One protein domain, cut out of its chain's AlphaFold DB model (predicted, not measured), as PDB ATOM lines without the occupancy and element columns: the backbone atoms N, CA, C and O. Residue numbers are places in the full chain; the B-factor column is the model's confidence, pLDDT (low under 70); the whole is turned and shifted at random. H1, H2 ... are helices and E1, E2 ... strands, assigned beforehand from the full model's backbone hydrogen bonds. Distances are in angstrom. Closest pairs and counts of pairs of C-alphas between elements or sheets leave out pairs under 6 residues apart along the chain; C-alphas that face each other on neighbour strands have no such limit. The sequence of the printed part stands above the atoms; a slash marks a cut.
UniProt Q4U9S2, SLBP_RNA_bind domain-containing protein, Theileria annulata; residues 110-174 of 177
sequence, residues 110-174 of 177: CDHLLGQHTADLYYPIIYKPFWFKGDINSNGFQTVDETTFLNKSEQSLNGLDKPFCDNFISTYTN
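AT A GLANCE: This is residues 110 to 174 of the 177 residues of the protein "SLBP_RNA_bind domain-containing protein" of Theileria annulata (UniProt Q4U9S2). Look first for a short ribbon of two parallel strands, E1 beside E2, with residues 129 to 141 looping widely from the end of E1 back to the start of E2, and a helical hairpin, H2 and H3, running on from the end of E2. The small helix H1 lies away from these, and residues 115 to 121 stick out. The 65 printed residues hold three named helices and two named strands in the order H1 E1 E2 H2 H3, of mixed class. The whole is loose, with a radius of gyration of the C-alphas of 13.7 A, and spans 34 by 30 by 17 A.

HOW THE PARTS SIT: Begin at the sheet, where E1, residues 125 to 128, and E2, residues 142 to 145, are parallel at 32 degrees. C-alphas 126 and 143 face each other at 4.6 A; N 126 and O 142 are 2.9 A apart, within hydrogen-bond range, as are N 144 and O 126 at 2.9 A. A tight link leads from E2 to H2, residues 146 to 157; its closest C-alphas to E1 are those of Glu 146 and Lys 128, 6.0 A apart. H3, residues 162 to 173, touches H2 with residues 165 to 169 alone, in a hairpin with a shallow tilt of 16 degrees, opposite ways; the closest C-alphas are those of Leu 157 and Cys 165, 6.4 A apart. H1, residues 110 to 115, is apart from E2, H2 and H3. Every O i to N i+4 pair is within hydrogen-bond range in H1 and H2, and 7 of 8 in H3.

IN THESE COORDINATES: Find C-alpha 110 at (7.270, 34.739, 25.502), where H1 begins. E1 starts at C-alpha 125, (10.293, 44.326, 12.602). H2 measures 15.9 A and H3 16.2 A, ending at C-alpha 173, (-1.173, 55.474, 17.207).

THE WHOLE: The farthest C-alphas, of Gln 116 and Lys 133, are 36.4 A apart. The printed part has no cut, and the link from E1 to E2 is long. Residues 110 to 123 have pLDDT under 70.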
ATOM      1  N   CYS A 110       6.108  34.664  26.380       58.69
ATOM      2  CA  CYS A 110       7.270  34.739  25.502       58.69
ATOM      3  C   CYS A 110       7.779  33.341  25.155       58.69
ATOM      4  O   CYS A 110       7.998  33.059  23.981       58.69
ATOM      5  N   ASP A 111       7.930  32.462  26.145       63.78
ATOM      6  CA  ASP A 111       8.359  31.076  25.917       63.78
ATOM      7  C   ASP A 111       7.339  30.302  25.071       63.78
ATOM      8  O   ASP A 111       7.705  29.579  24.150       63.78
ATOM      9  N   HIS A 112       6.043  30.527  25.294       64.88
ATOM     10  CA  HIS A 112       4.975  29.947  24.487       64.88
ATOM     11  C   HIS A 112       5.017  30.428  23.032       64.88
ATOM     12  O   HIS A 112       4.988  29.610  22.113       64.88
ATOM     13  N   LEU A 113       5.128  31.742  22.810       59.94
ATOM     14  CA  LEU A 113       5.238  32.319  21.467       59.94
ATOM     15  C   LEU A 113       6.515  31.858  20.747       59.94
ATOM     16  O   LEU A 113       6.498  31.658  19.538       59.94
ATOM     17  N   LEU A 114       7.620  31.661  21.469       64.88
ATOM     18  CA  LEU A 114       8.885  31.203  20.889       64.88
ATOM     19  C   LEU A 114       8.932  29.679  20.683       64.88
ATOM     20  O   LEU A 114       9.580  29.214  19.751       64.88
ATOM     21  N   GLY A 115       8.249  28.901  21.524       60.28
ATOM     22  CA  GLY A 115       8.225  27.439  21.474       60.28
ATOM     23  C   GLY A 115       7.224  26.864  20.470       60.28
ATOM     24  O   GLY A 115       7.426  25.756  19.975       60.28
ATOM     25  N   GLN A 116       6.161  27.603  20.137       58.56
ATOM     26  CA  GLN A 116       5.162  27.174  19.149       58.56
ATOM     27  C   GLN A 116       5.549  27.449  17.691       58.56
ATOM     28  O   GLN A 116       4.888  26.945  16.780       58.56
ATOM     29  N   HIS A 117       6.610  28.217  17.444       55.06
ATOM     30  CA  HIS A 117       6.966  28.641  16.098       55.06
ATOM     31  C   HIS A 117       8.408  28.277  15.749       55.06
ATOM     32  O   HIS A 117       9.354  28.602  16.460       55.06
ATOM     33  N   THR A 118       8.592  27.604  14.612       53.47
ATOM     34  CA  THR A 118       9.915  27.372  14.030       53.47
ATOM     35  C   THR A 118      10.530  28.720  13.647       53.47
ATOM     36  O   THR A 118       9.867  29.541  13.013       53.47
ATOM     37  N   ALA A 119      11.793  28.934  14.027       52.88
ATOM     38  CA  ALA A 119      12.560  30.183  13.908       52.88
ATOM     39  C   ALA A 119      12.596  30.836  12.506       52.88
ATOM     40  O   ALA A 119      13.061  31.964  12.365       52.88
ATOM     41  N   ASP A 120      12.077  30.165  11.480       55.19
ATOM     42  CA  ASP A 120      12.110  30.589  10.081       55.19
ATOM     43  C   ASP A 120      11.044  31.640   9.700       55.19
ATOM     44  O   ASP A 120      11.032  32.107   8.562       55.19
ATOM     45  N   LEU A 121      10.140  32.028  10.613       53.97
ATOM     46  CA  LEU A 121       8.967  32.863  10.280       53.97
ATOM     47  C   LEU A 121       8.929  34.270  10.894       53.97
ATOM     48  O   LEU A 121       8.078  35.066  10.496       53.97
ATOM     49  N   TYR A 122       9.847  34.626  11.795       56.81
ATOM     50  CA  TYR A 122       9.871  35.962  12.401       56.81
ATOM     51  C   TYR A 122      11.116  36.740  11.987       56.81
ATOM     52  O   TYR A 122      12.160  36.682  12.632       56.81
ATOM     53  N   TYR A 123      10.978  37.532  10.923       62.12
ATOM     54  CA  TYR A 123      11.893  38.644  10.694       62.12
ATOM     55  C   TYR A 123      11.575  39.732  11.719       62.12
ATOM     56  O   TYR A 123      10.423  40.171  11.792       62.12
ATOM     57  N   PRO A 124      12.543  40.174  12.533       71.94
ATOM     58  CA  PRO A 124      12.264  41.180  13.535       71.94
ATOM     59  C   PRO A 124      11.938  42.509  12.841       71.94
ATOM     60  O   PRO A 124      12.674  42.982  11.971       71.94
ATOM     61  N   ILE A 125      10.798  43.093  13.206       79.06
ATOM     62  CA  ILE A 125      10.293  44.326  12.602       79.06
ATOM     63  C   ILE A 125      10.632  45.516  13.495       79.06
ATOM     64  O   ILE A 125      10.439  45.472  14.709       79.06
ATOM     65  N   ILE A 126      11.092  46.604  12.881       83.38
ATOM     66  CA  ILE A 126      11.179  47.913  13.524       83.38
ATOM     67  C   ILE A 126       9.997  48.752  13.050       83.38
ATOM     68  O   ILE A 126       9.897  49.091  11.871       83.38
ATOM     69  N   TYR A 127       9.117  49.106  13.981       86.00
ATOM     70  CA  TYR A 127       8.056  50.077  13.744       86.00
ATOM     71  C   TYR A 127       8.645  51.487  13.608       86.00
ATOM     72  O   TYR A 127       9.309  51.979  14.525       86.00
ATOM     73  N   LYS A 128       8.396  52.139  12.467       87.06
ATOM     74  CA  LYS A 128       8.764  53.535  12.209       87.06
ATOM     75  C   LYS A 128       7.506  54.414  12.292       87.06
ATOM     76  O   LYS A 128       6.729  54.426  11.334       87.06
ATOM     77  N   PRO A 129       7.310  55.163  13.391       84.44
ATOM     78  CA  PRO A 129       6.152  56.038  13.538       84.44
ATOM     79  C   PRO A 129       6.207  57.226  12.571       84.44
ATOM     80  O   PRO A 129       7.293  57.685  12.202       84.44
ATOM     81  N   PHE A 130       5.043  57.778  12.215       84.44
ATOM     82  CA  PHE A 130       4.922  58.843  11.206       84.44
ATOM     83  C   PHE A 130       5.714  60.117  11.554       84.44
ATOM     84  O   PHE A 130       6.171  60.841  10.667       84.44
ATOM     85  N   TRP A 131       5.884  60.411  12.848       85.62
ATOM     86  CA  TRP A 131       6.599  61.598  13.323       85.62
ATOM     87  C   TRP A 131       8.124  61.477  13.180       85.62
ATOM     88  O   TRP A 131       8.831  62.488  13.225       85.62
ATOM     89  N   PHE A 132       8.656  60.263  12.998       85.62
ATOM     90  CA  PHE A 132      10.092  60.033  12.890       85.62
ATOM     91  C   PHE A 132      10.582  60.258  11.453       85.62
ATOM     92  O   PHE A 132      10.337  59.462  10.547       85.62
ATOM     93  N   LYS A 133      11.335  61.345  11.251       83.00
ATOM     94  CA  LYS A 133      11.840  61.764   9.929       83.00
ATOM     95  C   LYS A 133      13.187  61.153   9.524       83.00
ATOM     96  O   LYS A 133      13.661  61.440   8.431       83.00
ATOM     97  N   GLY A 134      13.823  60.365  10.391       83.19
ATOM     98  CA  GLY A 134      15.103  59.716  10.091       83.19
ATOM     99  C   GLY A 134      14.943  58.392   9.342       83.19
ATOM    100  O   GLY A 134      13.836  57.865   9.207       83.19
ATOM    101  N   ASP A 135      16.067  57.816   8.925       80.81
ATOM    102  CA  ASP A 135      16.121  56.452   8.402       80.81
ATOM    103  C   ASP A 135      16.555  55.479   9.496       80.81
ATOM    104  O   ASP A 135      17.512  55.731  10.229       80.81
ATOM    105  N   ILE A 136      15.833  54.362   9.611       78.88
ATOM    106  CA  ILE A 136      16.184  53.269  10.515       78.88
ATOM    107  C   ILE A 136      16.530  52.071   9.648       78.88
ATOM    108  O   ILE A 136      15.641  51.369   9.175       78.88
ATOM    109  N   ASN A 137      17.825  51.857   9.442       76.25
ATOM    110  CA  ASN A 137      18.348  50.680   8.764       76.25
ATOM    111  C   ASN A 137      19.202  49.915   9.776       76.25
ATOM    112  O   ASN A 137      20.237  50.412  10.219       76.25
ATOM    113  N   SER A 138      18.751  48.724  10.168       71.62
ATOM    114  CA  SER A 138      19.493  47.814  11.042       71.62
ATOM    115  C   SER A 138      19.623  46.465  10.346       71.62
ATOM    116  O   SER A 138      18.639  45.934   9.828       71.62
ATOM    117  N   ASN A 139      20.836  45.910  10.311       70.44
ATOM    118  CA  ASN A 139      21.085  44.624   9.663       70.44
ATOM    119  C   ASN A 139      20.244  43.525  10.324       70.44
ATOM    120  O   ASN A 139      20.314  43.326  11.535       70.44
ATOM    121  N   GLY A 140      19.468  42.806   9.511       70.06
ATOM    122  CA  GLY A 140      18.604  41.714   9.964       70.06
ATOM    123  C   GLY A 140      17.217  42.138  10.453       70.06
ATOM    124  O   GLY A 140      16.439  41.262  10.811       70.06
ATOM    125  N   PHE A 141      16.886  43.435  10.437       76.44
ATOM    126  CA  PHE A 141      15.555  43.934  10.787       76.44
ATOM    127  C   PHE A 141      14.833  44.504   9.569       76.44
ATOM    128  O   PHE A 141      15.427  45.206   8.749       76.44
ATOM    129  N   GLN A 142      13.530  44.252   9.487       82.19
ATOM    130  CA  GLN A 142      12.661  44.898   8.512       82.19
ATOM    131  C   GLN A 142      12.038  46.149   9.133       82.19
ATOM    132  O   GLN A 142      11.253  46.057  10.072       82.19
ATOM    133  N   THR A 143      12.334  47.324   8.591       85.00
ATOM    134  CA  THR A 143      11.639  48.550   9.002       85.00
ATOM    135  C   THR A 143      10.288  48.633   8.303       85.00
ATOM    136  O   THR A 143      10.200  48.478   7.086       85.00
ATOM    137  N   VAL A 144       9.231  48.859   9.079       87.38
ATOM    138  CA  VAL A 144       7.852  48.957   8.601       87.38
ATOM    139  C   VAL A 144       7.290  50.304   9.043       87.38
ATOM    140  O   VAL A 144       7.387  50.664  10.217       87.38
ATOM    141  N   ASP A 145       6.741  51.063   8.096       87.56
ATOM    142  CA  ASP A 145       6.065  52.325   8.385       87.56
ATOM    143  C   ASP A 145       4.746  52.101   9.133       87.56
ATOM    144  O   ASP A 145       4.182  51.005   9.145       87.56
ATOM    145  N   GLU A 146       4.250  53.163   9.756       86.19
ATOM    146  CA  GLU A 146       3.042  53.115  10.568       86.19
ATOM    147  C   GLU A 146       1.817  52.574   9.826       86.19
ATOM    148  O   GLU A 146       1.132  51.696  10.344       86.19
ATOM    149  N   THR A 147       1.576  53.005   8.589       85.94
ATOM    150  CA  THR A 147       0.428  52.536   7.803       85.94
ATOM    151  C   THR A 147       0.527  51.039   7.522       85.94
ATOM    152  O   THR A 147      -0.433  50.293   7.731       85.94
ATOM    153  N   THR A 148       1.698  50.570   7.095       87.00
ATOM    154  CA  THR A 148       1.936  49.148   6.831       87.00
ATOM    155  C   THR A 148       1.832  48.309   8.108       87.00
ATOM    156  O   THR A 148       1.291  47.202   8.072       87.00
ATOM    157  N   PHE A 149       2.319  48.817   9.244       86.38
ATOM    158  CA  PHE A 149       2.240  48.132  10.534       86.38
ATOM    159  C   PHE A 149       0.793  47.985  11.011       86.38
ATOM    160  O   PHE A 149       0.396  46.888  11.408       86.38
ATOM    161  N   LEU A 150      -0.004  49.052  10.928       85.12
ATOM    162  CA  LEU A 150      -1.405  49.040  11.348       85.12
ATOM    163  C   LEU A 150      -2.242  48.102  10.484       85.12
ATOM    164  O   LEU A 150      -2.926  47.244  11.029       85.12
ATOM    165  N   ASN A 151      -2.091  48.160   9.159       86.19
ATOM    166  CA  ASN A 151      -2.810  47.267   8.248       86.19
ATOM    167  C   ASN A 151      -2.506  45.785   8.524       86.19
ATOM    168  O   ASN A 151      -3.413  44.954   8.561       86.19
ATOM    169  N   LYS A 152      -1.229  45.439   8.746       84.12
ATOM    170  CA  LYS A 152      -0.832  44.064   9.096       84.12
ATOM    171  C   LYS A 152      -1.362  43.647  10.468       84.12
ATOM    172  O   LYS A 152      -1.767  42.496  10.641       84.12
ATOM    173  N   SER A 153      -1.356  44.572  11.426       82.38
ATOM    174  CA  SER A 153      -1.861  44.337  12.779       82.38
ATOM    175  C   SER A 153      -3.367  44.096  12.757       82.38
ATOM    176  O   SER A 153      -3.804  43.062  13.238       82.38
ATOM    177  N   GLU A 154      -4.158  44.958  12.117       82.75
ATOM    178  CA  GLU A 154      -5.610  44.785  11.977       82.75
ATOM    179  C   GLU A 154      -5.966  43.447  11.320       82.75
ATOM    180  O   GLU A 154      -6.780  42.694  11.848       82.75
ATOM    181  N   GLN A 155      -5.286  43.086  10.225       82.69
ATOM    182  CA  GLN A 155      -5.487  41.790   9.566       82.69
ATOM    183  C   GLN A 155      -5.217  40.601  10.496       82.69
ATOM    184  O   GLN A 155      -5.975  39.632  10.481       82.69
ATOM    185  N   SER A 156      -4.161  40.684  11.309       78.44
ATOM    186  CA  SER A 156      -3.759  39.616  12.233       78.44
ATOM    187  C   SER A 156      -4.643  39.551  13.483       78.44
ATOM    188  O   SER A 156      -4.805  38.486  14.072       78.44
ATOM    189  N   LEU A 157      -5.225  40.683  13.887       79.44
ATOM    190  CA  LEU A 157      -6.032  40.832  15.097       79.44
ATOM    191  C   LEU A 157      -7.543  40.667  14.847       79.44
ATOM    192  O   LEU A 157      -8.300  40.577  15.808       79.44
ATOM    193  N   ASN A 158      -7.995  40.580  13.590       77.06
ATOM    194  CA  ASN A 158      -9.416  40.497  13.202       77.06
ATOM    195  C   ASN A 158     -10.232  39.374  13.884       77.06
ATOM    196  O   ASN A 158     -11.459  39.434  13.885       77.06
ATOM    197  N   GLY A 159      -9.582  38.348  14.442       75.69
ATOM    198  CA  GLY A 159     -10.232  37.255  15.177       75.69
ATOM    199  C   GLY A 159     -10.223  37.396  16.705       75.69
ATOM    200  O   GLY A 159     -10.678  36.480  17.387       75.69
ATOM    201  N   LEU A 160      -9.674  38.485  17.248       81.12
ATOM    202  CA  LEU A 160      -9.498  38.701  18.686       81.12
ATOM    203  C   LEU A 160     -10.529  39.685  19.262       81.12
ATOM    204  O   LEU A 160     -11.293  40.323  18.538       81.12
ATOM    205  N   ASP A 161     -10.560  39.780  20.593       84.88
ATOM    206  CA  ASP A 161     -11.472  40.653  21.335       84.88
ATOM    207  C   ASP A 161     -11.322  42.126  20.918       84.88
ATOM    208  O   ASP A 161     -10.228  42.691  20.937       84.88
ATOM    209  N   LYS A 162     -12.437  42.764  20.550       81.19
ATOM    210  CA  LYS A 162     -12.437  44.126  20.002       81.19
ATOM    211  C   LYS A 162     -11.841  45.170  20.970       81.19
ATOM    212  O   LYS A 162     -10.976  45.920  20.526       81.19
ATOM    213  N   PRO A 163     -12.213  45.214  22.266       82.38
ATOM    214  CA  PRO A 163     -11.541  46.059  23.256       82.38
ATOM    215  C   PRO A 163     -10.021  45.872  23.317       82.38
ATOM    216  O   PRO A 163      -9.284  46.854  23.427       82.38
ATOM    217  N   PHE A 164      -9.539  44.629  23.231       79.94
ATOM    218  CA  PHE A 164      -8.106  44.349  23.162       79.94
ATOM    219  C   PHE A 164      -7.472  44.926  21.889       79.94
ATOM    220  O   PHE A 164      -6.451  45.610  21.981       79.94
ATOM    221  N   CYS A 165      -8.086  44.702  20.723       79.62
ATOM    222  CA  CYS A 165      -7.612  45.225  19.440       79.62
ATOM    223  C   CYS A 165      -7.545  46.757  19.441       79.62
ATOM    224  O   CYS A 165      -6.507  47.327  19.102       79.62
ATOM    225  N   ASP A 166      -8.609  47.417  19.903       81.69
ATOM    226  CA  ASP A 166      -8.688  48.876  20.003       81.69
ATOM    227  C   ASP A 166      -7.582  49.413  20.931       81.69
ATOM    228  O   ASP A 166      -6.869  50.354  20.577       81.69
ATOM    229  N   ASN A 167      -7.364  48.780  22.091       83.31
ATOM    230  CA  ASN A 167      -6.308  49.171  23.026       83.31
ATOM    231  C   ASN A 167      -4.898  48.970  22.438       83.31
ATOM    232  O   ASN A 167      -4.047  49.859  22.549       83.31
ATOM    233  N   PHE A 168      -4.659  47.836  21.772       82.50
ATOM    234  CA  PHE A 168      -3.392  47.540  21.105       82.50
ATOM    235  C   PHE A 168      -3.071  48.603  20.053       82.50
ATOM    236  O   PHE A 168      -2.032  49.250  20.144       82.50
ATOM    237  N   ILE A 169      -3.987  48.862  19.116       83.19
ATOM    238  CA  ILE A 169      -3.808  49.873  18.062       83.19
ATOM    239  C   ILE A 169      -3.602  51.265  18.668       83.19
ATOM    240  O   ILE A 169      -2.713  52.011  18.244       83.19
ATOM    241  N   SER A 170      -4.355  51.602  19.718       82.94
ATOM    242  CA  SER A 170      -4.233  52.890  20.403       82.94
ATOM    243  C   SER A 170      -2.857  53.104  21.045       82.94
ATOM    244  O   SER A 170      -2.396  54.240  21.119       82.94
ATOM    245  N   THR A 171      -2.164  52.034  21.453       82.25
ATOM    246  CA  THR A 171      -0.824  52.108  22.064       82.25
ATOM    247  C   THR A 171       0.230  52.610  21.072       82.25
ATOM    248  O   THR A 171       1.178  53.283  21.472       82.25
ATOM    249  N   TYR A 172       0.058  52.319  19.779       76.88
ATOM    250  CA  TYR A 172       1.023  52.676  18.732       76.88
ATOM    251  C   TYR A 172       0.646  53.941  17.950       76.88
ATOM    252  O   TYR A 172       1.524  54.564  17.354       76.88
ATOM    253  N   THR A 173      -0.631  54.336  17.977       75.56
ATOM    254  CA  THR A 173      -1.173  55.474  17.207       75.56
ATOM    255  C   THR A 173      -1.487  56.705  18.049       75.56
ATOM    256  O   THR A 173      -1.479  57.825  17.527       75.56
ATOM    257  N   ASN A 174      -1.733  56.563  19.360       72.44
ATOM    258  CA  ASN A 174      -1.965  57.733  20.198       72.44
ATOM    259  C   ASN A 174      -0.666  58.511  20.391       72.44
ATOM    260  O   ASN A 174       0.192  58.179  21.207       72.44
TER     261      ASN A 174